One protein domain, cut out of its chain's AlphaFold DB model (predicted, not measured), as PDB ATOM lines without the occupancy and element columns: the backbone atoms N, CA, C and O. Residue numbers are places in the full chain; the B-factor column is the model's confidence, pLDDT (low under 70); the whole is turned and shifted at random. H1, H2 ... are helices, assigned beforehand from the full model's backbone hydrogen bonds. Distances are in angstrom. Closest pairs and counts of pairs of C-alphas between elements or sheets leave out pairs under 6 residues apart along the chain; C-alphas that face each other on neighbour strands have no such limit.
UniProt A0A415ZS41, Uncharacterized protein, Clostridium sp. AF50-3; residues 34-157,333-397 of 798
ATOM      1  N   CYS A  34      40.730  31.073  -7.542       49.94
ATOM      2  CA  CYS A  34      41.286  29.989  -6.738       49.94
ATOM      3  C   CYS A  34      41.687  30.375  -5.294       49.94
ATOM      4  O   CYS A  34      42.099  29.483  -4.555       49.94
ATOM      5  N   MET A  35      41.560  31.641  -4.866       50.53
ATOM      6  CA  MET A  35      42.044  32.118  -3.554       50.53
ATOM      7  C   MET A  35      40.981  32.647  -2.580       50.53
ATOM      8  O   MET A  35      41.180  32.541  -1.368       50.53
ATOM      9  N   GLU A  36      39.833  33.136  -3.054       56.38
ATOM     10  CA  GLU A  36      38.730  33.579  -2.182       56.38
ATOM     11  C   GLU A  36      38.330  32.567  -1.083       56.38
ATOM     12  O   GLU A  36      38.264  32.963   0.086       56.38
ATOM     13  N   PRO A  37      38.122  31.265  -1.378       58.25
ATOM     14  CA  PRO A  37      37.739  30.297  -0.348       58.25
ATOM     15  C   PRO A  37      38.872  29.975   0.642       58.25
ATOM     16  O   PRO A  37      38.605  29.637   1.791       58.25
ATOM     17  N   ILE A  38      40.140  30.112   0.233       58.56
ATOM     18  CA  ILE A  38      41.311  29.910   1.104       58.56
ATOM     19  C   ILE A  38      41.447  31.062   2.104       58.56
ATOM     20  O   ILE A  38      41.816  30.838   3.259       58.56
ATOM     21  N   ARG A  39      41.166  32.292   1.658       61.12
ATOM     22  CA  ARG A  39      41.321  33.508   2.460       61.12
ATOM     23  C   ARG A  39      40.230  33.657   3.509       61.12
ATOM     24  O   ARG A  39      40.551  33.912   4.666       61.12
ATOM     25  N   MET A  40      38.964  33.462   3.131       65.25
ATOM     26  CA  MET A  40      37.842  33.574   4.074       65.25
ATOM     27  C   MET A  40      38.015  32.635   5.271       65.25
ATOM     28  O   MET A  40      37.782  33.032   6.412       65.25
ATOM     29  N   GLU A  41      38.514  31.425   5.018       65.56
ATOM     30  CA  GLU A  41      38.687  30.423   6.064       65.56
ATOM     31  C   GLU A  41      39.957  30.643   6.909       65.56
ATOM     32  O   GLU A  41      39.982  30.318   8.093       65.56
ATOM     33  N   GLN A  42      40.992  31.291   6.361       68.38
ATOM     34  CA  GLN A  42      42.168  31.723   7.133       68.38
ATOM     35  C   GLN A  42      41.896  32.934   8.024       68.38
ATOM     36  O   GLN A  42      42.328  32.945   9.174       68.38
ATOM     37  N   GLU A  43      41.166  33.933   7.526       72.88
ATOM     38  CA  GLU A  43      40.775  35.099   8.327       72.88
ATOM     39  C   GLU A  43      39.848  34.699   9.484       72.88
ATOM     40  O   GLU A  43      39.905  35.282  10.568       72.88
ATOM     41  N   HIS A  44      38.996  33.694   9.269       72.88
ATOM     42  CA  HIS A  44      38.168  33.109  10.319       72.88
ATOM     43  C   HIS A  44      39.020  32.367  11.366       72.88
ATOM     44  O   HIS A  44      38.807  32.543  12.567       72.88
ATOM     45  N   LEU A  45      40.041  31.617  10.934       72.81
ATOM     46  CA  LEU A  45      40.985  30.940  11.827       72.81
ATOM     47  C   LEU A  45      41.791  31.917  12.702       72.81
ATOM     48  O   LEU A  45      41.923  31.692  13.905       72.81
ATOM     49  N   GLU A  46      42.335  32.982  12.111       76.81
ATOM     50  CA  GLU A  46      43.189  33.958  12.802       76.81
ATOM     51  C   GLU A  46      42.408  34.709  13.890       76.81
ATOM     52  O   GLU A  46      42.852  34.780  15.036       76.81
ATOM     53  N   LYS A  47      41.177  35.143  13.583       77.62
ATOM     54  CA  LYS A  47      40.279  35.769  14.569       77.62
ATOM     55  C   LYS A  47      39.986  34.845  15.751       77.62
ATOM     56  O   LYS A  47      40.066  35.274  16.900       77.62
ATOM     57  N   LEU A  48      39.710  33.566  15.488       74.00
ATOM     58  CA  LEU A  48      39.464  32.585  16.546       74.00
ATOM     59  C   LEU A  48      40.721  32.315  17.397       74.00
ATOM     60  O   LEU A  48      40.610  32.112  18.607       74.00
ATOM     61  N   GLN A  49      41.920  32.324  16.803       75.25
ATOM     62  CA  GLN A  49      43.188  32.152  17.526       75.25
ATOM     63  C   GLN A  49      43.520  33.349  18.426       75.25
ATOM     64  O   GLN A  49      43.927  33.153  19.577       75.25
ATOM     65  N   ASP A  50      43.300  34.570  17.938       78.50
ATOM     66  CA  ASP A  50      43.482  35.792  18.719       78.50
ATOM     67  C   ASP A  50      42.527  35.829  19.918       78.50
ATOM     68  O   ASP A  50      42.971  36.036  21.053       78.50
ATOM     69  N   GLU A  51      41.245  35.514  19.699       77.25
ATOM     70  CA  GLU A  51      40.237  35.383  20.757       77.25
ATOM     71  C   GLU A  51      40.629  34.318  21.795       77.25
ATOM     72  O   GLU A  51      40.580  34.568  23.001       77.25
ATOM     73  N   ALA A  52      41.108  33.148  21.359       74.62
ATOM     74  CA  ALA A  52      41.567  32.101  22.269       74.62
ATOM     75  C   ALA A  52      42.797  32.533  23.093       74.62
ATOM     76  O   ALA A  52      42.904  32.198  24.276       74.62
ATOM     77  N   SER A  53      43.733  33.286  22.510       76.12
ATOM     78  CA  SER A  53      44.922  33.772  23.223       76.12
ATOM     79  C   SER A  53      44.576  34.804  24.306       76.12
ATOM     80  O   SER A  53      45.138  34.756  25.407       76.12
ATOM     81  N   ALA A  54      43.610  35.687  24.029       79.19
ATOM     82  CA  ALA A  54      43.090  36.659  24.983       79.19
ATOM     83  C   ALA A  54      42.359  35.960  26.142       79.19
ATOM     84  O   ALA A  54      42.668  36.206  27.309       79.19
ATOM     85  N   LEU A  55      41.481  35.001  25.829       76.00
ATOM     86  CA  LEU A  55      40.734  34.225  26.823       76.00
ATOM     87  C   LEU A  55      41.639  33.341  27.698       76.00
ATOM     88  O   LEU A  55      41.376  33.173  28.889       76.00
ATOM     89  N   LYS A  56      42.751  32.824  27.157       77.06
ATOM     90  CA  LYS A  56      43.753  32.079  27.941       77.06
ATOM     91  C   LYS A  56      44.426  32.955  29.000       77.06
ATOM     92  O   LYS A  56      44.594  32.517  30.137       77.06
ATOM     93  N   ARG A  57      44.798  34.190  28.642       78.06
ATOM     94  CA  ARG A  57      45.398  35.146  29.588       78.06
ATOM     95  C   ARG A  57      44.423  35.497  30.708       78.06
ATOM     96  O   ARG A  57      44.831  35.538  31.865       78.06
ATOM     97  N   GLU A  58      43.147  35.682  30.386       75.81
ATOM     98  CA  GLU A  58      42.108  35.945  31.386       75.81
ATOM     99  C   GLU A  58      41.825  34.729  32.282       75.81
ATOM    100  O   GLU A  58      41.689  34.877  33.496       75.81
ATOM    101  N   LYS A  59      41.881  33.500  31.749       75.81
ATOM    102  CA  LYS A  59      41.825  32.275  32.565       75.81
ATOM    103  C   LYS A  59      42.973  32.196  33.584       75.81
ATOM    104  O   LYS A  59      42.738  31.916  34.757       75.81
ATOM    105  N   GLU A  60      44.209  32.462  33.165       77.81
ATOM    106  CA  GLU A  60      45.373  32.468  34.067       77.81
ATOM    107  C   GLU A  60      45.297  33.596  35.116       77.81
ATOM    108  O   GLU A  60      45.892  33.496  36.194       77.81
ATOM    109  N   ARG A  61      44.593  34.697  34.820       77.44
ATOM    110  CA  ARG A  61      44.287  35.751  35.803       77.44
ATOM    111  C   ARG A  61      43.229  35.286  36.803       77.44
ATOM    112  O   ARG A  61      43.404  35.525  37.994       77.44
ATOM    113  N   LEU A  62      42.207  34.558  36.353       76.31
ATOM    114  CA  LEU A  62      41.164  33.983  37.208       76.31
ATOM    115  C   LEU A  62      41.700  32.932  38.194       76.31
ATOM    116  O   LEU A  62      41.318  32.936  39.361       76.31
ATOM    117  N   GLU A  63      42.624  32.064  37.776       77.44
ATOM    118  CA  GLU A  63      43.247  31.067  38.667       77.44
ATOM    119  C   GLU A  63      44.123  31.720  39.751       77.44
ATOM    120  O   GLU A  63      44.078  31.348  40.929       77.44
ATOM    121  N   ARG A  64      44.876  32.763  39.377       78.38
ATOM    122  CA  ARG A  64      45.624  33.584  40.338       78.38
ATOM    123  C   ARG A  64      44.687  34.304  41.302       78.38
ATOM    124  O   ARG A  64      44.936  34.299  42.504       78.38
ATOM    125  N   ALA A  65      43.587  34.850  40.794       77.19
ATOM    126  CA  ALA A  65      42.571  35.494  41.608       77.19
ATOM    127  C   ALA A  65      41.941  34.529  42.630       77.19
ATOM    128  O   ALA A  65      41.843  34.864  43.807       77.19
ATOM    129  N   GLN A  66      41.611  33.300  42.227       77.44
ATOM    130  CA  GLN A  66      41.084  32.273  43.133       77.44
ATOM    131  C   GLN A  66      42.040  31.971  44.299       77.44
ATOM    132  O   GLN A  66      41.595  31.800  45.434       77.44
ATOM    133  N   THR A  67      43.347  31.932  44.040       79.06
ATOM    134  CA  THR A  67      44.361  31.689  45.082       79.06
ATOM    135  C   THR A  67      44.364  32.820  46.115       79.06
ATOM    136  O   THR A  67      44.276  32.568  47.313       79.06
ATOM    137  N   VAL A  68      44.346  34.071  45.646       80.06
ATOM    138  CA  VAL A  68      44.320  35.271  46.501       80.06
ATOM    139  C   VAL A  68      43.037  35.352  47.334       80.06
ATOM    140  O   VAL A  68      43.095  35.676  48.517       80.06
ATOM    141  N   VAL A  69      41.881  35.010  46.756       80.75
ATOM    142  CA  VAL A  69      40.604  34.953  47.493       80.75
ATOM    143  C   VAL A  69      40.650  33.888  48.589       80.75
ATOM    144  O   VAL A  69      40.181  34.127  49.696       80.75
ATOM    145  N   SER A  70      41.271  32.738  48.321       79.50
ATOM    146  CA  SER A  70      41.410  31.654  49.304       79.50
ATOM    147  C   SER A  70      42.231  32.087  50.524       79.50
ATOM    148  O   SER A  70      41.844  31.820  51.661       79.50
ATOM    149  N   GLU A  71      43.336  32.801  50.297       80.25
ATOM    150  CA  GLU A  71      44.166  33.371  51.363       80.25
ATOM    151  C   GLU A  71      43.429  34.476  52.136       80.25
ATOM    152  O   GLU A  71      43.459  34.504  53.366       80.25
ATOM    153  N   ALA A  72      42.703  35.349  51.434       80.38
ATOM    154  CA  ALA A  72      41.905  36.407  52.048       80.38
ATOM    155  C   ALA A  72      40.792  35.857  52.962       80.38
ATOM    156  O   ALA A  72      40.551  36.400  54.043       80.38
ATOM    157  N   MET A  73      40.149  34.751  52.570       78.12
ATOM    158  CA  MET A  73      39.166  34.062  53.414       78.12
ATOM    159  C   MET A  73      39.791  33.504  54.698       78.12
ATOM    160  O   MET A  73      39.165  33.586  55.755       78.12
ATOM    161  N   ALA A  74      41.018  32.975  54.630       80.56
ATOM    162  CA  ALA A  74      41.723  32.466  55.807       80.56
ATOM    163  C   ALA A  74      42.016  33.589  56.819       80.56
ATOM    164  O   ALA A  74      41.768  33.428  58.011       80.56
ATOM    165  N   VAL A  75      42.431  34.770  56.339       81.38
ATOM    166  CA  VAL A  75      42.676  35.956  57.183       81.38
ATOM    167  C   VAL A  75      41.407  36.416  57.911       81.38
ATOM    168  O   VAL A  75      41.462  36.783  59.086       81.38
ATOM    169  N   LEU A  76      40.253  36.391  57.238       80.31
ATOM    170  CA  LEU A  76      38.966  36.747  57.846       80.31
ATOM    171  C   LEU A  76      38.470  35.682  58.838       80.31
ATOM    172  O   LEU A  76      37.908  36.037  59.877       80.31
ATOM    173  N   GLN A  77      38.714  34.396  58.563       80.62
ATOM    174  CA  GLN A  77      38.414  33.306  59.497       80.62
ATOM    175  C   GLN A  77      39.257  33.383  60.773       80.62
ATOM    176  O   GLN A  77      38.695  33.272  61.863       80.62
ATOM    177  N   ASP A  78      40.559  33.651  60.658       79.19
ATOM    178  CA  ASP A  78      41.450  33.861  61.809       79.19
ATOM    179  C   ASP A  78      41.030  35.080  62.648       79.19
ATOM    180  O   ASP A  78      41.218  35.113  63.866       79.19
ATOM    181  N   ALA A  79      40.405  36.078  62.013       73.94
ATOM    182  CA  ALA A  79      39.808  37.234  62.679       73.94
ATOM    183  C   ALA A  79      38.417  36.956  63.295       73.94
ATOM    184  O   ALA A  79      37.861  37.832  63.961       73.94
ATOM    185  N   GLY A  80      37.847  35.762  63.091       74.06
ATOM    186  CA  GLY A  80      36.529  35.364  63.598       74.06
ATOM    187  C   GLY A  80      35.338  35.944  62.825       74.06
ATOM    188  O   GLY A  80      34.214  35.927  63.333       74.06
ATOM    189  N   ILE A  81      35.555  36.462  61.612       77.50
ATOM    190  CA  ILE A  81      34.516  37.074  60.774       77.50
ATOM    191  C   ILE A  81      33.885  35.987  59.890       77.50
ATOM    192  O   ILE A  81      34.570  35.300  59.135       77.50
ATOM    193  N   ARG A  82      32.560  35.805  59.987       68.00
ATOM    194  CA  ARG A  82      31.819  34.840  59.157       68.00
ATOM    195  C   ARG A  82      31.457  35.451  57.805       68.00
ATOM    196  O   ARG A  82      30.668  36.390  57.744       68.00
ATOM    197  N   LEU A  83      31.972  34.849  56.737       68.69
ATOM    198  CA  LEU A  83      31.572  35.130  55.359       68.69
ATOM    199  C   LEU A  83      30.258  34.402  55.038       68.69
ATOM    200  O   LEU A  83      30.150  33.200  55.275       68.69
ATOM    201  N   MET A  84      29.266  35.123  54.507       58.75
ATOM    202  CA  MET A  84      27.979  34.538  54.095       58.75
ATOM    203  C   MET A  84      28.085  33.766  52.766       58.75
ATOM    204  O   MET A  84      27.401  32.761  52.604       58.75
ATOM    205  N   ASP A  85      29.011  34.157  51.881       67.44
ATOM    206  CA  ASP A  85      29.166  33.607  50.521       67.44
ATOM    207  C   ASP A  85      30.425  32.731  50.349       67.44
ATOM    208  O   ASP A  85      31.022  32.665  49.271       67.44
ATOM    209  N   ALA A  86      30.861  32.048  51.414       63.00
ATOM    210  CA  ALA A  86      32.095  31.248  51.419       63.00
ATOM    211  C   ALA A  86      32.129  30.160  50.321       63.00
ATOM    212  O   ALA A  86      33.178  29.910  49.727       63.00
ATOM    213  N   ASP A  87      30.976  29.565  49.995       65.88
ATOM    214  CA  ASP A  87      30.851  28.548  48.942       65.88
ATOM    215  C   ASP A  87      31.037  29.133  47.525       65.88
ATOM    216  O   ASP A  87      31.571  28.465  46.632       65.88
ATOM    217  N   VAL A  88      30.647  30.395  47.317       67.12
ATOM    218  CA  VAL A  88      30.790  31.118  46.039       67.12
ATOM    219  C   VAL A  88      32.241  31.570  45.847       67.12
ATOM    220  O   VAL A  88      32.817  31.384  44.775       67.12
ATOM    221  N   LEU A  89      32.870  32.084  46.910       68.00
ATOM    222  CA  LEU A  89      34.270  32.522  46.917       68.00
ATOM    223  C   LEU A  89      35.263  31.361  46.738       68.00
ATOM    224  O   LEU A  89      36.310  31.528  46.111       68.00
ATOM    225  N   ALA A  90      34.925  30.161  47.217       71.19
ATOM    226  CA  ALA A  90      35.725  28.952  47.018       71.19
ATOM    227  C   ALA A  90      35.642  28.372  45.588       71.19
ATOM    228  O   ALA A  90      36.396  27.457  45.255       71.19
ATOM    229  N   SER A  91      34.728  28.864  44.738       68.31
ATOM    230  CA  SER A  91      34.388  28.235  43.453       68.31
ATOM    231  C   SER A  91      34.267  29.209  42.269       68.31
ATOM    232  O   SER A  91      33.466  28.997  41.352       68.31
ATOM    233  N   LEU A  92      35.114  30.244  42.208       65.00
ATOM    234  CA  LEU A  92      35.079  31.263  41.143       65.00
ATOM    235  C   LEU A  92      35.359  30.677  39.747       65.00
ATOM    236  O   LEU A  92      34.838  31.189  38.756       65.00
ATOM    237  N   SER A  93      36.100  29.567  39.659       60.62
ATOM    238  CA  SER A  93      36.427  28.853  38.413       60.62
ATOM    239  C   SER A  93      35.375  27.831  37.950       60.62
ATOM    240  O   SER A  93      35.488  27.293  36.848       60.62
ATOM    241  N   LEU A  94      34.344  27.551  38.758       63.69
ATOM    242  CA  LEU A  94      33.320  26.542  38.461       63.69
ATOM    243  C   LEU A  94      32.018  27.180  37.943       63.69
ATOM    244  O   LEU A  94      31.642  28.291  38.314       63.69
ATOM    245  N   LYS A  95      31.285  26.439  37.101       56.69
ATOM    246  CA  LYS A  95      30.051  26.880  36.409       56.69
ATOM    247  C   LYS A  95      28.791  26.887  37.301       56.69
ATOM    248  O   LYS A  95      27.678  26.890  36.790       56.69
ATOM    249  N   ARG A  96      28.947  26.803  38.629       59.09
ATOM    250  CA  ARG A  96      27.821  26.668  39.575       59.09
ATOM    251  C   ARG A  96      27.104  27.985  39.893       59.09
ATOM    252  O   ARG A  96      25.957  27.916  40.315       59.09
ATOM    253  N   TYR A  97      27.746  29.131  39.667       65.06
ATOM    254  CA  TYR A  97      27.245  30.462  40.035       65.06
ATOM    255  C   TYR A  97      27.414  31.460  38.884       65.06
ATOM    256  O   TYR A  97      28.321  31.300  38.061       65.06
ATOM    257  N   THR A  98      26.553  32.476  38.836       66.88
ATOM    258  CA  THR A  98      26.552  33.518  37.794       66.88
ATOM    259  C   THR A  98      27.675  34.546  37.990       66.88
ATOM    260  O   THR A  98      28.175  34.734  39.100       66.88
ATOM    261  N   GLU A  99      28.080  35.239  36.919       64.00
ATOM    262  CA  GLU A  99      29.106  36.302  36.962       64.00
ATOM    263  C   GLU A  99      28.755  37.413  37.970       64.00
ATOM    264  O   GLU A  99      29.614  37.894  38.709       64.00
ATOM    265  N   THR A 100      27.473  37.769  38.058       66.31
ATOM    266  CA  THR A 100      26.954  38.779  38.986       66.31
ATOM    267  C   THR A 100      27.057  38.354  40.450       66.31
ATOM    268  O   THR A 100      27.448  39.167  41.281       66.31
ATOM    269  N   GLU A 101      26.777  37.087  40.767       68.75
ATOM    270  CA  GLU A 101      26.890  36.551  42.134       68.75
ATOM    271  C   GLU A 101      28.356  36.445  42.576       68.75
ATOM    272  O   GLU A 101      28.695  36.793  43.705       68.75
ATOM    273  N   LYS A 102      29.256  36.036  41.668       70.44
ATOM    274  CA  LYS A 102      30.703  35.968  41.939       70.44
ATOM    275  C   LYS A 102      31.299  37.351  42.194       70.44
ATOM    276  O   LYS A 102      32.092  37.516  43.118       70.44
ATOM    277  N   ARG A 103      30.896  38.351  41.404       70.75
ATOM    278  CA  ARG A 103      31.349  39.736  41.568       70.75
ATOM    279  C   ARG A 103      30.869  40.343  42.886       70.75
ATOM    280  O   ARG A 103      31.678  40.913  43.610       70.75
ATOM    281  N   GLN A 104      29.592  40.156  43.225       76.38
ATOM    282  CA  GLN A 104      29.020  40.643  44.484       76.38
ATOM    283  C   GLN A 104      29.682  40.002  45.709       76.38
ATOM    284  O   GLN A 104      29.991  40.708  46.665       76.38
ATOM    285  N   ALA A 105      29.971  38.698  45.667       75.44
ATOM    286  CA  ALA A 105      30.663  38.012  46.759       75.44
ATOM    287  C   ALA A 105      32.094  38.546  46.975       75.44
ATOM    288  O   ALA A 105      32.530  38.725  48.114       75.44
ATOM    289  N   VAL A 106      32.830  38.835  45.892       77.44
ATOM    290  CA  VAL A 106      34.188  39.405  45.967       77.44
ATOM    291  C   VAL A 106      34.161  40.853  46.470       77.44
ATOM    292  O   VAL A 106      34.974  41.207  47.322       77.44
ATOM    293  N   GLU A 107      33.217  41.674  46.005       79.50
ATOM    294  CA  GLU A 107      33.037  43.057  46.475       79.50
ATOM    295  C   GLU A 107      32.652  43.099  47.967       79.50
ATOM    296  O   GLU A 107      33.265  43.832  48.745       79.50
ATOM    297  N   ALA A 108      31.737  42.231  48.414       81.19
ATOM    298  CA  ALA A 108      31.367  42.107  49.825       81.19
ATOM    299  C   ALA A 108      32.548  41.653  50.709       81.19
ATOM    300  O   ALA A 108      32.723  42.144  51.827       81.19
ATOM    301  N   MET A 109      33.399  40.746  50.215       81.31
ATOM    302  CA  MET A 109      34.625  40.340  50.912       81.31
ATOM    303  C   MET A 109      35.622  41.503  51.035       81.31
ATOM    304  O   MET A 109      36.239  41.674  52.089       81.31
ATOM    305  N   GLN A 110      35.776  42.319  49.985       80.94
ATOM    306  CA  GLN A 110      36.635  43.507  50.015       80.94
ATOM    307  C   GLN A 110      36.155  44.527  51.052       80.94
ATOM    308  O   GLN A 110      36.979  45.028  51.816       80.94
ATOM    309  N   GLU A 111      34.845  44.781  51.140       83.62
ATOM    310  CA  GLU A 111      34.264  45.652  52.172       83.62
ATOM    311  C   GLU A 111      34.497  45.122  53.596       83.62
ATOM    312  O   GLU A 111      34.781  45.889  54.518       83.62
ATOM    313  N   GLN A 112      34.436  43.804  53.801       82.81
ATOM    314  CA  GLN A 112      34.749  43.218  55.107       82.81
ATOM    315  C   GLN A 112      36.242  43.303  55.455       82.81
ATOM    316  O   GLN A 112      36.587  43.551  56.613       82.81
ATOM    317  N   LEU A 113      37.139  43.148  54.475       82.88
ATOM    318  CA  LEU A 113      38.584  43.317  54.671       82.88
ATOM    319  C   LEU A 113      38.963  44.770  54.972       82.88
ATOM    320  O   LEU A 113      39.820  45.003  55.828       82.88
ATOM    321  N   THR A 114      38.333  45.748  54.313       84.69
ATOM    322  CA  THR A 114      38.550  47.171  54.617       84.69
ATOM    323  C   THR A 114      38.017  47.525  56.002       84.69
ATOM    324  O   THR A 114      38.756  48.112  56.791       84.69
ATOM    325  N   ALA A 115      36.813  47.071  56.364       85.69
ATOM    326  CA  ALA A 115      36.256  47.271  57.703       85.69
ATOM    327  C   ALA A 115      37.126  46.637  58.808       85.69
ATOM    328  O   ALA A 115      37.341  47.235  59.867       85.69
ATOM    329  N   TYR A 116      37.677  45.443  58.563       85.31
ATOM    330  CA  TYR A 116      38.625  44.808  59.478       85.31
ATOM    331  C   TYR A 116      39.932  45.606  59.591       85.31
ATOM    332  O   TYR A 116      40.397  45.864  60.703       85.31
ATOM    333  N   ALA A 117      40.496  46.063  58.468       85.06
ATOM    334  CA  ALA A 117      41.700  46.893  58.465       85.06
ATOM    335  C   ALA A 117      41.506  48.213  59.233       85.06
ATOM    336  O   ALA A 117      42.407  48.632  59.963       85.06
ATOM    337  N   ASP A 118      40.333  48.838  59.123       86.00
ATOM    338  CA  ASP A 118      39.995  50.068  59.845       86.00
ATOM    339  C   ASP A 118      39.790  49.816  61.349       86.00
ATOM    340  O   ASP A 118      40.265  50.590  62.183       86.00
ATOM    341  N   SER A 119      39.182  48.685  61.729       87.06
ATOM    342  CA  SER A 119      39.093  48.258  63.135       87.06
ATOM    343  C   SER A 119      40.478  48.044  63.761       87.06
ATOM    344  O   SER A 119      40.735  48.466  64.895       87.06
ATOM    345  N   VAL A 120      41.398  47.424  63.016       87.19
ATOM    346  CA  VAL A 120      42.790  47.230  63.444       87.19
ATOM    347  C   VAL A 120      43.521  48.573  63.548       87.19
ATOM    348  O   VAL A 120      44.226  48.797  64.531       87.19
ATOM    349  N   ALA A 121      43.295  49.505  62.616       83.75
ATOM    350  CA  ALA A 121      43.849  50.858  62.686       83.75
ATOM    351  C   ALA A 121      43.376  51.625  63.938       83.75
ATOM    352  O   ALA A 121      44.178  52.306  64.579       83.75
ATOM    353  N   GLY A 122      42.115  51.458  64.351       84.75
ATOM    354  CA  GLY A 122      41.605  52.018  65.609       84.75
ATOM    355  C   GLY A 122      42.334  51.483  66.851       84.75
ATOM    356  O   GLY A 122      42.707  52.254  67.735       84.75
ATOM    357  N   LYS A 123      42.613  50.173  66.898       85.38
ATOM    358  CA  LYS A 123      43.399  49.553  67.985       85.38
ATOM    359  C   LYS A 123      44.854  50.030  67.990       85.38
ATOM    360  O   LYS A 123      45.411  50.259  69.059       85.38
ATOM    361  N   MET A 124      45.447  50.233  66.811       84.00
ATOM    362  CA  MET A 124      46.793  50.799  66.692       84.00
ATOM    363  C   MET A 124      46.882  52.226  67.246       84.00
ATOM    364  O   MET A 124      47.865  52.551  67.905       84.00
ATOM    365  N   LEU A 125      45.874  53.073  67.007       84.69
ATOM    366  CA  LEU A 125      45.843  54.438  67.551       84.69
ATOM    367  C   LEU A 125      45.805  54.434  69.085       84.69
ATOM    368  O   LEU A 125      46.552  55.182  69.713       84.69
ATOM    369  N   ALA A 126      45.001  53.555  69.689       84.38
ATOM    370  CA  ALA A 126      44.957  53.393  71.142       84.38
ATOM    371  C   ALA A 126      46.300  52.899  71.713       84.38
ATOM    372  O   ALA A 126      46.785  53.449  72.702       84.38
ATOM    373  N   ALA A 127      46.935  51.920  71.058       83.69
ATOM    374  CA  ALA A 127      48.267  51.445  71.435       83.69
ATOM    375  C   ALA A 127      49.326  52.556  71.310       83.69
ATOM    376  O   ALA A 127      50.166  52.713  72.191       83.69
ATOM    377  N   SER A 128      49.253  53.381  70.259       80.69
ATOM    378  CA  SER A 128      50.162  54.516  70.063       80.69
ATOM    379  C   SER A 128      50.006  55.583  71.150       80.69
ATOM    380  O   SER A 128      51.011  56.092  71.640       80.69
ATOM    381  N   ALA A 129      48.775  55.896  71.566       85.06
ATOM    382  CA  ALA A 129      48.523  56.840  72.656       85.06
ATOM    383  C   ALA A 129      49.074  56.324  74.000       85.06
ATOM    384  O   ALA A 129      49.702  57.076  74.744       85.06
ATOM    385  N   ALA A 130      48.904  55.027  74.283       82.81
ATOM    386  CA  ALA A 130      49.479  54.387  75.467       82.81
ATOM    387  C   ALA A 130      51.020  54.397  75.450       82.81
ATOM    388  O   ALA A 130      51.648  54.640  76.482       82.81
ATOM    389  N   MET A 131      51.641  54.192  74.280       80.00
ATOM    390  CA  MET A 131      53.094  54.318  74.118       80.00
ATOM    391  C   MET A 131      53.582  55.748  74.376       80.00
ATOM    392  O   MET A 131      54.607  55.912  75.029       80.00
ATOM    393  N   GLU A 132      52.859  56.773  73.914       82.50
ATOM    394  CA  GLU A 132      53.229  58.176  74.140       82.50
ATOM    395  C   GLU A 132      53.123  58.570  75.625       82.50
ATOM    396  O   GLU A 132      53.991  59.263  76.157       82.50
ATOM    397  N   GLU A 133      52.094  58.093  76.333       84.38
ATOM    398  CA  GLU A 133      51.983  58.298  77.781       84.38
ATOM    399  C   GLU A 133      53.106  57.581  78.547       84.38
ATOM    400  O   GLU A 133      53.662  58.133  79.502       84.38
ATOM    401  N   ASN A 134      53.472  56.366  78.125       82.94
ATOM    402  CA  ASN A 134      54.579  55.640  78.738       82.94
ATOM    403  C   ASN A 134      55.931  56.314  78.449       82.94
ATOM    404  O   ASN A 134      56.746  56.423  79.361       82.94
ATOM    405  N   ALA A 135      56.142  56.839  77.237       75.94
ATOM    406  CA  ALA A 135      57.343  57.594  76.870       75.94
ATOM    407  C   ALA A 135      57.536  58.818  77.777       75.94
ATOM    408  O   ALA A 135      58.580  58.942  78.409       75.94
ATOM    409  N   LYS A 136      56.486  59.628  77.985       81.50
ATOM    410  CA  LYS A 136      56.533  60.777  78.912       81.50
ATOM    411  C   LYS A 136      56.959  60.369  80.324       81.50
ATOM    412  O   LYS A 136      57.779  61.036  80.947       81.50
ATOM    413  N   LYS A 137      56.439  59.248  80.834       76.81
ATOM    414  CA  LYS A 137      56.790  58.739  82.172       76.81
ATOM    415  C   LYS A 137      58.211  58.153  82.229       76.81
ATOM    416  O   LYS A 137      58.862  58.265  83.265       76.81
ATOM    417  N   VAL A 138      58.694  57.545  81.142       77.56
ATOM    418  CA  VAL A 138      60.086  57.081  80.999       77.56
ATOM    419  C   VAL A 138      61.044  58.270  81.001       77.56
ATOM    420  O   VAL A 138      62.019  58.247  81.748       77.56
ATOM    421  N   ASP A 139      60.731  59.327  80.252       74.25
ATOM    422  CA  ASP A 139      61.537  60.548  80.192       74.25
ATOM    423  C   ASP A 139      61.609  61.244  81.554       74.25
ATOM    424  O   ASP A 139      62.683  61.675  81.979       74.25
ATOM    425  N   GLU A 140      60.487  61.299  82.279       72.69
ATOM    426  CA  GLU A 140      60.426  61.808  83.653       72.69
ATOM    427  C   GLU A 140      61.298  60.978  84.614       72.69
ATOM    428  O   GLU A 140      62.108  61.541  85.356       72.69
ATOM    429  N   ALA A 141      61.183  59.645  84.589       70.06
ATOM    430  CA  ALA A 141      61.986  58.761  85.437       70.06
ATOM    431  C   ALA A 141      63.485  58.853  85.101       70.06
ATOM    432  O   ALA A 141      64.327  58.944  85.999       70.06
ATOM    433  N   ALA A 142      63.830  58.902  83.812       73.50
ATOM    434  CA  ALA A 142      65.197  59.072  83.335       73.50
ATOM    435  C   ALA A 142      65.763  60.455  83.695       73.50
ATOM    436  O   ALA A 142      66.937  60.564  84.045       73.50
ATOM    437  N   ALA A 143      64.961  61.524  83.653       69.38
ATOM    438  CA  ALA A 143      65.366  62.845  84.138       69.38
ATOM    439  C   ALA A 143      65.725  62.809  85.630       69.38
ATOM    440  O   ALA A 143      66.796  63.277  86.012       69.38
ATOM    441  N   ILE A 144      64.901  62.162  86.459       65.44
ATOM    442  CA  ILE A 144      65.167  62.041  87.899       65.44
ATOM    443  C   ILE A 144      66.434  61.216  88.169       65.44
ATOM    444  O   ILE A 144      67.232  61.592  89.029       65.44
ATOM    445  N   ILE A 145      66.664  60.120  87.434       68.31
ATOM    446  CA  ILE A 145      67.895  59.317  87.560       68.31
ATOM    447  C   ILE A 145      69.125  60.153  87.195       68.31
ATOM    448  O   ILE A 145      70.099  60.147  87.945       68.31
ATOM    449  N   ARG A 146      69.066  60.934  86.109       63.56
ATOM    450  CA  ARG A 146      70.154  61.838  85.699       63.56
ATOM    451  C   ARG A 146      70.455  62.904  86.745       63.56
ATOM    452  O   ARG A 146      71.622  63.183  87.017       63.56
ATOM    453  N   ASP A 147      69.423  63.474  87.355       61.44
ATOM    454  CA  ASP A 147      69.576  64.458  88.428       61.44
ATOM    455  C   ASP A 147      70.201  63.833  89.688       61.44
ATOM    456  O   ASP A 147      71.019  64.469  90.366       61.44
ATOM    457  N   CYS A 148      69.873  62.567  89.973       58.62
ATOM    458  CA  CYS A 148      70.512  61.785  91.031       58.62
ATOM    459  C   CYS A 148      71.983  61.471  90.701       58.62
ATOM    460  O   CYS A 148      72.842  61.636  91.567       58.62
ATOM    461  N   ASP A 149      72.294  61.083  89.459       60.25
ATOM    462  CA  ASP A 149      73.653  60.758  89.000       60.25
ATOM    463  C   ASP A 149      74.576  61.976  88.981       60.25
ATOM    464  O   ASP A 149      75.737  61.889  89.383       60.25
ATOM    465  N   ARG A 150      74.048  63.149  88.623       57.44
ATOM    466  CA  ARG A 150      74.770  64.424  88.740       57.44
ATOM    467  C   ARG A 150      74.957  64.880  90.192       57.44
ATOM    468  O   ARG A 150      75.528  65.947  90.408       57.44
ATOM    469  N   LYS A 151      74.439  64.129  91.181       54.03
ATOM    470  CA  LYS A 151      74.318  64.517  92.600       54.03
ATOM    471  C   LYS A 151      73.850  65.974  92.780       54.03
ATOM    472  O   LYS A 151      74.113  66.601  93.799       54.03
ATOM    473  N   GLN A 152      73.062  66.490  91.826       50.53
ATOM    474  CA  GLN A 152      72.233  67.687  91.995       50.53
ATOM    475  C   GLN A 152      70.934  67.337  92.746       50.53
ATOM    476  O   GLN A 152      70.028  68.163  92.823       50.53
ATOM    477  N   GLY A 153      70.845  66.121  93.300       41.16
ATOM    478  CA  GLY A 153      69.642  65.402  93.726       41.16
ATOM    479  C   GLY A 153      68.756  66.036  94.803       41.16
ATOM    480  O   GLY A 153      67.779  65.415  95.198       41.16
ATOM    481  N   GLY A 154      69.023  67.264  95.244       48.81
ATOM    482  CA  GLY A 154      68.047  68.078  95.974       48.81
ATOM    483  C   GLY A 154      67.297  69.081  95.089       48.81
ATOM    484  O   GLY A 154      66.150  69.415  95.360       48.81
ATOM    485  N   PHE A 155      67.909  69.571  94.009       48.81
ATOM    486  CA  PHE A 155      67.486  70.799  93.326       48.81
ATOM    487  C   PHE A 155      66.339  70.622  92.326       48.81
ATOM    488  O   PHE A 155      65.526  71.527  92.179       48.81
ATOM    489  N   SER A 156      66.233  69.474  91.658       50.72
ATOM    490  CA  SER A 156      65.183  69.254  90.646       50.72
ATOM    491  C   SER A 156      63.799  69.010  91.266       50.72
ATOM    492  O   SER A 156      62.770  69.416  90.729       50.72
ATOM    493  N   GLN A 157      63.764  68.406  92.461       57.56
ATOM    494  CA  GLN A 157      62.524  68.109  93.187       57.56
ATOM    495  C   GLN A 157      62.012  69.297  94.019       57.56
ATOM    496  O   GLN A 157      60.841  69.324  94.408       57.56
ATOM    497  N   THR A 333      62.937  50.221  84.504       80.44
ATOM    498  CA  THR A 333      62.988  48.854  83.961       80.44
ATOM    499  C   THR A 333      61.594  48.260  83.759       80.44
ATOM    500  O   THR A 333      61.336  47.671  82.710       80.44
ATOM    501  N   ALA A 334      60.665  48.466  84.699       82.31
ATOM    502  CA  ALA A 334      59.274  48.045  84.538       82.31
ATOM    503  C   ALA A 334      58.588  48.754  83.354       82.31
ATOM    504  O   ALA A 334      57.910  48.105  82.556       82.31
ATOM    505  N   ARG A 335      58.808  50.065  83.187       80.31
ATOM    506  CA  ARG A 335      58.234  50.840  82.074       80.31
ATOM    507  C   ARG A 335      58.868  50.522  80.724       80.31
ATOM    508  O   ARG A 335      58.155  50.524  79.723       80.31
ATOM    509  N   MET A 336      60.161  50.202  80.677       75.56
ATOM    510  CA  MET A 336      60.827  49.716  79.463       75.56
ATOM    511  C   MET A 336      60.240  48.371  79.025       75.56
ATOM    512  O   MET A 336      59.909  48.206  77.855       75.56
ATOM    513  N   GLN A 337      60.007  47.446  79.963       82.50
ATOM    514  CA  GLN A 337      59.319  46.184  79.659       82.50
ATOM    515  C   GLN A 337      57.891  46.412  79.143       82.50
ATOM    516  O   GLN A 337      57.443  45.718  78.231       82.50
ATOM    517  N   GLU A 338      57.166  47.379  79.708       82.38
ATOM    518  CA  GLU A 338      55.834  47.769  79.234       82.38
ATOM    519  C   GLU A 338      55.880  48.389  77.828       82.38
ATOM    520  O   GLU A 338      55.080  48.024  76.968       82.38
ATOM    521  N   ARG A 339      56.865  49.254  77.550       80.50
ATOM    522  CA  ARG A 339      57.112  49.829  76.217       80.50
ATOM    523  C   ARG A 339      57.367  48.735  75.187       80.50
ATOM    524  O   ARG A 339      56.781  48.777  74.111       80.50
ATOM    525  N   ASP A 340      58.213  47.762  75.512       79.50
ATOM    526  CA  ASP A 340      58.574  46.686  74.588       79.50
ATOM    527  C   ASP A 340      57.372  45.767  74.300       79.50
ATOM    528  O   ASP A 340      57.165  45.359  73.155       79.50
ATOM    529  N   LYS A 341      56.515  45.511  75.303       85.94
ATOM    530  CA  LYS A 341      55.231  44.811  75.110       85.94
ATOM    531  C   LYS A 341      54.300  45.581  74.175       85.94
ATOM    532  O   LYS A 341      53.837  45.011  73.190       85.94
ATOM    533  N   LEU A 342      54.082  46.873  74.431       82.06
ATOM    534  CA  LEU A 342      53.236  47.730  73.590       82.06
ATOM    535  C   LEU A 342      53.786  47.854  72.157       82.06
ATOM    536  O   LEU A 342      53.019  47.865  71.195       82.06
ATOM    537  N   ALA A 343      55.113  47.890  71.991       80.81
ATOM    538  CA  ALA A 343      55.763  47.903  70.682       80.81
ATOM    539  C   ALA A 343      55.525  46.594  69.915       80.81
ATOM    540  O   ALA A 343      55.228  46.624  68.719       80.81
ATOM    541  N   GLY A 344      55.620  45.453  70.604       85.19
ATOM    542  CA  GLY A 344      55.288  44.144  70.044       85.19
ATOM    543  C   GLY A 344      53.821  44.048  69.619       85.19
ATOM    544  O   GLY A 344      53.531  43.610  68.507       85.19
ATOM    545  N   GLU A 345      52.899  44.524  70.460       85.75
ATOM    546  CA  GLU A 345      51.466  44.577  70.146       85.75
ATOM    547  C   GLU A 345      51.179  45.458  68.923       85.75
ATOM    548  O   GLU A 345      50.439  45.045  68.027       85.75
ATOM    549  N   LYS A 346      51.806  46.636  68.833       83.69
ATOM    550  CA  LYS A 346      51.667  47.536  67.682       83.69
ATOM    551  C   LYS A 346      52.164  46.891  66.384       83.69
ATOM    552  O   LYS A 346      51.436  46.932  65.397       83.69
ATOM    553  N   ARG A 347      53.345  46.256  66.387       84.19
ATOM    554  CA  ARG A 347      53.886  45.555  65.202       84.19
ATOM    555  C   ARG A 347      52.965  44.429  64.736       84.19
ATOM    556  O   ARG A 347      52.653  44.337  63.554       84.19
ATOM    557  N   ALA A 348      52.451  43.626  65.669       85.88
ATOM    558  CA  ALA A 348      51.509  42.558  65.342       85.88
ATOM    559  C   ALA A 348      50.188  43.097  64.752       85.88
ATOM    560  O   ALA A 348      49.575  42.460  63.893       85.88
ATOM    561  N   LEU A 349      49.727  44.270  65.201       85.06
ATOM    562  CA  LEU A 349      48.561  44.949  64.625       85.06
ATOM    563  C   LEU A 349      48.866  45.550  63.240       85.06
ATOM    564  O   LEU A 349      48.019  45.463  62.351       85.06
ATOM    565  N   GLU A 350      50.060  46.105  63.028       83.69
ATOM    566  CA  GLU A 350      50.516  46.615  61.725       83.69
ATOM    567  C   GLU A 350      50.551  45.517  60.663       83.69
ATOM    568  O   GLU A 350      49.964  45.682  59.592       83.69
ATOM    569  N   GLU A 351      51.140  44.364  60.985       85.25
ATOM    570  CA  GLU A 351      51.181  43.204  60.089       85.25
ATOM    571  C   GLU A 351      49.774  42.726  59.711       85.25
ATOM    572  O   GLU A 351      49.494  42.477  58.534       85.25
ATOM    573  N   LYS A 352      48.848  42.672  60.680       83.56
ATOM    574  CA  LYS A 352      47.443  42.306  60.434       83.56
ATOM    575  C   LYS A 352      46.735  43.313  59.528       83.56
ATOM    576  O   LYS A 352      46.015  42.909  58.614       83.56
ATOM    577  N   ARG A 353      46.950  44.616  59.745       86.25
ATOM    578  CA  ARG A 353      46.380  45.691  58.916       86.25
ATOM    579  C   ARG A 353      46.904  45.623  57.485       86.25
ATOM    580  O   ARG A 353      46.123  45.734  56.541       86.25
ATOM    581  N   ASP A 354      48.212  45.473  57.318       83.62
ATOM    582  CA  ASP A 354      48.850  45.503  56.004       83.62
ATOM    583  C   ASP A 354      48.493  44.273  55.183       83.62
ATOM    584  O   ASP A 354      48.190  44.396  53.995       83.62
ATOM    585  N   THR A 355      48.416  43.112  55.831       82.19
ATOM    586  CA  THR A 355      47.891  41.882  55.233       82.19
ATOM    587  C   THR A 355      46.450  42.084  54.752       82.19
ATOM    588  O   THR A 355      46.162  41.870  53.575       82.19
ATOM    589  N   ALA A 356      45.558  42.615  55.598       81.38
ATOM    590  CA  ALA A 356      44.168  42.884  55.218       81.38
ATOM    591  C   ALA A 356      44.038  43.903  54.065       81.38
ATOM    592  O   ALA A 356      43.264  43.693  53.131       81.38
ATOM    593  N   ARG A 357      44.837  44.981  54.068       82.06
ATOM    594  CA  ARG A 357      44.844  45.997  52.996       82.06
ATOM    595  C   ARG A 357      45.390  45.475  51.671       82.06
ATOM    596  O   ARG A 357      44.925  45.918  50.621       82.06
ATOM    597  N   ARG A 358      46.381  44.578  51.700       82.50
ATOM    598  CA  ARG A 358      46.913  43.935  50.490       82.50
ATOM    599  C   ARG A 358      45.828  43.114  49.802       82.50
ATOM    600  O   ARG A 358      45.631  43.284  48.604       82.50
ATOM    601  N   TYR A 359      45.083  42.316  50.563       79.44
ATOM    602  CA  TYR A 359      43.991  41.507  50.021       79.44
ATOM    603  C   TYR A 359      42.764  42.340  49.609       79.44
ATOM    604  O   TYR A 359      42.119  42.023  48.613       79.44
ATOM    605  N   ALA A 360      42.482  43.457  50.287       75.81
ATOM    606  CA  ALA A 360      41.399  44.369  49.904       75.81
ATOM    607  C   ALA A 360      41.629  45.086  48.555       75.81
ATOM    608  O   ALA A 360      40.669  45.444  47.884       75.81
ATOM    609  N   LYS A 361      42.887  45.294  48.134       74.44
ATOM    610  CA  LYS A 361      43.254  45.975  46.871       74.44
ATOM    611  C   LYS A 361      43.265  45.059  45.639       74.44
ATOM    612  O   LYS A 361      43.884  45.388  44.627       74.44
ATOM    613  N   MET A 362      42.637  43.896  45.732       68.06
ATOM    614  CA  MET A 362      42.597  42.931  44.646       68.06
ATOM    615  C   MET A 362      41.839  43.475  43.418       68.06
ATOM    616  O   MET A 362      40.820  44.148  43.550       68.06
ATOM    617  N   ASP A 363      42.343  43.168  42.220       62.94
ATOM    618  CA  ASP A 363      41.773  43.607  40.942       62.94
ATOM    619  C   ASP A 363      40.478  42.834  40.614       62.94
ATOM    620  O   ASP A 363      40.499  41.616  40.428       62.94
ATOM    621  N   THR A 364      39.350  43.545  40.549       58.84
ATOM    622  CA  THR A 364      38.003  43.016  40.250       58.84
ATOM    623  C   THR A 364      37.685  42.944  38.751       58.84
ATOM    624  O   THR A 364      36.572  42.575  38.381       58.84
ATOM    625  N   SER A 365      38.631  43.275  37.865       58.53
ATOM    626  CA  SER A 365      38.409  43.327  36.407       58.53
ATOM    627  C   SER A 365      38.451  41.975  35.672       58.53
ATOM    628  O   SER A 365      38.437  41.947  34.441       58.53
ATOM    629  N   VAL A 366      38.493  40.851  36.394       62.00
ATOM    630  CA  VAL A 366      38.638  39.507  35.812       62.00
ATOM    631  C   VAL A 366      37.323  39.009  35.196       62.00
ATOM    632  O   VAL A 366      36.282  39.028  35.848       62.00
ATOM    633  N   GLN A 367      37.375  38.495  33.962       64.31
ATOM    634  CA  GLN A 367      36.232  37.835  33.315       64.31
ATOM    635  C   GLN A 367      36.034  36.409  33.854       64.31
ATOM    636  O   GLN A 367      36.823  35.504  33.573       64.31
ATOM    637  N   PHE A 368      34.947  36.182  34.595       61.09
ATOM    638  CA  PHE A 368      34.683  34.907  35.278       61.09
ATOM    639  C   PHE A 368      34.287  33.745  34.339       61.09
ATOM    640  O   PHE A 368      34.414  32.583  34.729       61.09
ATOM    641  N   ASP A 369      33.884  34.036  33.094       61.56
ATOM    642  CA  ASP A 369      33.493  33.044  32.071       61.56
ATOM    643  C   ASP A 369      34.621  32.681  31.080       61.56
ATOM    644  O   ASP A 369      34.459  31.789  30.236       61.56
ATOM    645  N   ALA A 370      35.796  33.315  31.198       61.28
ATOM    646  CA  ALA A 370      36.906  33.168  30.250       61.28
ATOM    647  C   ALA A 370      37.395  31.713  30.098       61.28
ATOM    648  O   ALA A 370      37.781  31.281  29.009       61.28
ATOM    649  N   ALA A 371      37.323  30.918  31.171       60.12
ATOM    650  CA  ALA A 371      37.727  29.512  31.158       60.12
ATOM    651  C   ALA A 371      36.831  28.624  30.272       60.12
ATOM    652  O   ALA A 371      37.319  27.639  29.714       60.12
ATOM    653  N   PHE A 372      35.545  28.965  30.134       61.75
ATOM    654  CA  PHE A 372      34.573  28.213  29.334       61.75
ATOM    655  C   PHE A 372      34.581  28.671  27.872       61.75
ATOM    656  O   PHE A 372      34.645  27.837  26.970       61.75
ATOM    657  N   GLN A 373      34.624  29.987  27.639       63.12
ATOM    658  CA  GLN A 373      34.731  30.554  26.290       63.12
ATOM    659  C   GLN A 373      36.004  30.063  25.584       63.12
ATOM    660  O   GLN A 373      35.945  29.664  24.427       63.12
ATOM    661  N   TYR A 374      37.129  29.947  26.304       66.31
ATOM    662  CA  TYR A 374      38.366  29.375  25.762       66.31
ATOM    663  C   TYR A 374      38.199  27.935  25.237       66.31
ATOM    664  O   TYR A 374      38.776  27.581  24.210       66.31
ATOM    665  N   GLN A 375      37.407  27.092  25.910       64.75
ATOM    666  CA  GLN A 375      37.202  25.700  25.488       64.75
ATOM    667  C   GLN A 375      36.359  25.592  24.209       64.75
ATOM    668  O   GLN A 375      36.669  24.760  23.357       64.75
ATOM    669  N   GLU A 376      35.340  26.437  24.039       65.50
ATOM    670  CA  GLU A 376      34.523  26.462  22.817       65.50
ATOM    671  C   GLU A 376      35.301  27.001  21.608       65.50
ATOM    672  O   GLU A 376      35.195  26.449  20.509       65.50
ATOM    673  N   THR A 377      36.130  28.034  21.795       64.00
ATOM    674  CA  THR A 377      36.935  28.618  20.710       64.00
ATOM    675  C   THR A 377      38.008  27.640  20.214       64.00
ATOM    676  O   THR A 377      38.234  27.530  19.011       64.00
ATOM    677  N   VAL A 378      38.611  26.837  21.102       67.50
ATOM    678  CA  VAL A 378      39.614  25.813  20.734       67.50
ATOM    679  C   VAL A 378      39.033  24.691  19.859       67.50
ATOM    680  O   VAL A 378      39.743  24.155  19.004       67.50
ATOM    681  N   ILE A 379      37.753  24.343  20.024       69.12
ATOM    682  CA  ILE A 379      37.077  23.337  19.185       69.12
ATOM    683  C   ILE A 379      36.865  23.883  17.764       69.12
ATOM    684  O   ILE A 379      37.215  23.207  16.797       69.12
ATOM    685  N   LYS A 380      36.410  25.135  17.639       66.69
ATOM    686  CA  LYS A 380      36.178  25.814  16.349       66.69
ATOM    687  C   LYS A 380      37.466  26.035  15.544       66.69
ATOM    688  O   LYS A 380      37.465  25.895  14.323       66.69
ATOM    689  N   ILE A 381      38.590  26.304  16.219       66.00
ATOM    690  CA  ILE A 381      39.915  26.423  15.576       66.00
ATOM    691  C   ILE A 381      40.314  25.110  14.886       66.00
ATOM    692  O   ILE A 381      40.858  25.129  13.783       66.00
ATOM    693  N   ARG A 382      40.036  23.953  15.503       65.06
ATOM    694  CA  ARG A 382      40.430  22.643  14.959       65.06
ATOM    695  C   ARG A 382      39.692  22.296  13.662       65.06
ATOM    696  O   ARG A 382      40.293  21.694  12.777       65.06
ATOM    697  N   GLU A 383      38.423  22.677  13.552       64.62
ATOM    698  CA  GLU A 383      37.582  22.423  12.373       64.62
ATOM    699  C   GLU A 383      37.996  23.306  11.185       64.62
ATOM    700  O   GLU A 383      38.139  22.817  10.065       64.62
ATOM    701  N   SER A 384      38.299  24.580  11.443       60.78
ATOM    702  CA  SER A 384      38.727  25.527  10.407       60.78
ATOM    703  C   SER A 384      40.161  25.247   9.900       60.78
ATOM    704  O   SER A 384      40.434  25.379   8.705       60.78
ATOM    705  N   MET A 385      41.072  24.716  10.740       59.69
ATOM    706  CA  MET A 385      42.422  24.297  10.297       59.69
ATOM    707  C   MET A 385      42.396  23.203   9.216       59.69
ATOM    708  O   MET A 385      43.220  23.229   8.302       59.69
ATOM    709  N   GLN A 386      41.459  22.253   9.295       62.16
ATOM    710  CA  GLN A 386      41.362  21.143   8.336       62.16
ATOM    711  C   GLN A 386      40.828  21.587   6.966       62.16
ATOM    712  O   GLN A 386      41.227  21.034   5.941       62.16
ATOM    713  N   ALA A 387      39.967  22.608   6.932       58.59
ATOM    714  CA  ALA A 387      39.429  23.174   5.696       58.59
ATOM    715  C   ALA A 387      40.492  23.969   4.910       58.59
ATOM    716  O   ALA A 387      40.571  23.880   3.684       58.59
ATOM    717  N   VAL A 388      41.375  24.685   5.617       57.62
ATOM    718  CA  VAL A 388      42.446  25.499   5.013       57.62
ATOM    719  C   VAL A 388      43.539  24.648   4.344       57.62
ATOM    720  O   VAL A 388      44.071  25.041   3.301       57.62
ATOM    721  N   GLU A 389      43.883  23.478   4.893       56.66
ATOM    722  CA  GLU A 389      44.914  22.591   4.321       56.66
ATOM    723  C   GLU A 389      44.509  21.982   2.970       56.66
ATOM    724  O   GLU A 389      45.347  21.849   2.076       56.66
ATOM    725  N   GLN A 390      43.226  21.659   2.786       57.22
ATOM    726  CA  GLN A 390      42.716  21.068   1.544       57.22
ATOM    727  C   GLN A 390      42.700  22.072   0.390       57.22
ATOM    728  O   GLN A 390      43.007  21.725  -0.752       57.22
ATOM    729  N   LEU A 391      42.396  23.332   0.696       54.31
ATOM    730  CA  LEU A 391      42.293  24.383  -0.306       54.31
ATOM    731  C   LEU A 391      43.684  24.876  -0.764       54.31
ATOM    732  O   LEU A 391      43.891  25.124  -1.951       54.31
ATOM    733  N   LYS A 392      44.693  24.886   0.124       52.84
ATOM    734  CA  LYS A 392      46.094  25.238  -0.206       52.84
ATOM    735  C   LYS A 392      46.786  24.280  -1.190       52.84
ATOM    736  O   LYS A 392      47.741  24.676  -1.859       52.84
ATOM    737  N   TYR A 393      46.334  23.030  -1.306       51.94
ATOM    738  CA  TYR A 393      46.942  22.035  -2.203       51.94
ATOM    739  C   TYR A 393      46.630  22.297  -3.691       51.94
ATOM    740  O   TYR A 393      47.447  21.995  -4.559       51.94
ATOM    741  N   ALA A 394      45.485  22.918  -3.998       51.22
ATOM    742  CA  ALA A 394      45.026  23.198  -5.364       51.22
ATOM    743  C   ALA A 394      45.689  24.434  -6.015       51.22
ATOM    744  O   ALA A 394      45.601  24.635  -7.223       51.22
ATOM    745  N   GLN A 395      46.377  25.255  -5.221       47.62
ATOM    746  CA  GLN A 395      46.812  26.601  -5.600       47.62
ATOM    747  C   GLN A 395      48.190  26.657  -6.305       47.62
ATOM    748  O   GLN A 395      48.484  27.604  -7.030       47.62
ATOM    749  N   LYS A 396      49.055  25.645  -6.145       50.22
ATOM    750  CA  LYS A 396      50.479  25.679  -6.565       50.22
ATOM    751  C   LYS A 396      50.763  25.678  -8.085       50.22
ATOM    752  O   LYS A 396      51.931  25.681  -8.465       50.22
ATOM    753  N   HIS A 397      49.751  25.667  -8.955       46.94
ATOM    754  CA  HIS A 397      49.920  25.456 -10.405       46.94
ATOM    755  C   HIS A 397      49.574  26.655 -11.314       46.94
ATOM    756  O   HIS A 397      49.601  26.494 -12.533       46.94
TER     757      HIS A 397
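What this domain is: This is residues 34 to 157 and 333 to 397 of the 798 residues of an uncharacterized protein of Clostridium sp. AF50-3 (UniProt A0A415ZS41). This is a long, thin, bowed rod made of two helix pairs set end to end: H1 with H5 makes one half, and H3 with H4 the other. The pairs overlap where the last part of H1 meets H4, and short H2 sits there between H1 and H3. The printed part has 189 residues, of which 149 lie in five named helices, in the order H1, H2, H3, H4, H5; there is no named strand, and the class is all helix. The whole is extended, with a radius of gyration of the C-alphas of 31.4 A and spans of 115 by 40 by 17 A.

Where its parts are: Find C-alpha 36 at (38.730, 33.579, -2.182); from there H1, residues 36 to 78, runs 64.0 A. Next come H2, residues 86 to 89, and H3, residues 99 to 149, 72.7 A long. After the cut, H4, residues 333 to 360, starts at (62.988, 48.854, 83.961) and runs 40.6 A. H5, residues 370 to 392, runs 32.8 A to C-alpha 392 at (46.094, 25.238, -0.206).

How they stand to each other: Start at the hub, H1: it touches H5 at a shallow tilt of 20 degrees, opposite ways, closest at C-alphas 59 and 371, 5.1 A apart. With residues 68 to 75 alone it touches H4, closest at C-alphas 72 and 359, 5.9 A. H3 and H4 touch at a shallow tilt of 18 degrees, opposite ways, closest at C-alphas 110 and 360, 4.8 A. H3 and H5 are apart. Every O i to N i+4 pair is within hydrogen-bond range in H3 and H4, against 38 of 39 in H1 and 11 of 19 in H5; H2 is too short for one.

The domain as a whole: The farthest C-alphas, of Gly 154 and His 397, are 116.0 A apart. Residues 158 to 332 are not printed, and C-alphas 157 and 333 stand 21.4 A apart across this cut. Of the links printed whole, none is long. Look for pLDDT under 70 in 79 residues, among them 143 to 157 and 362 to 397.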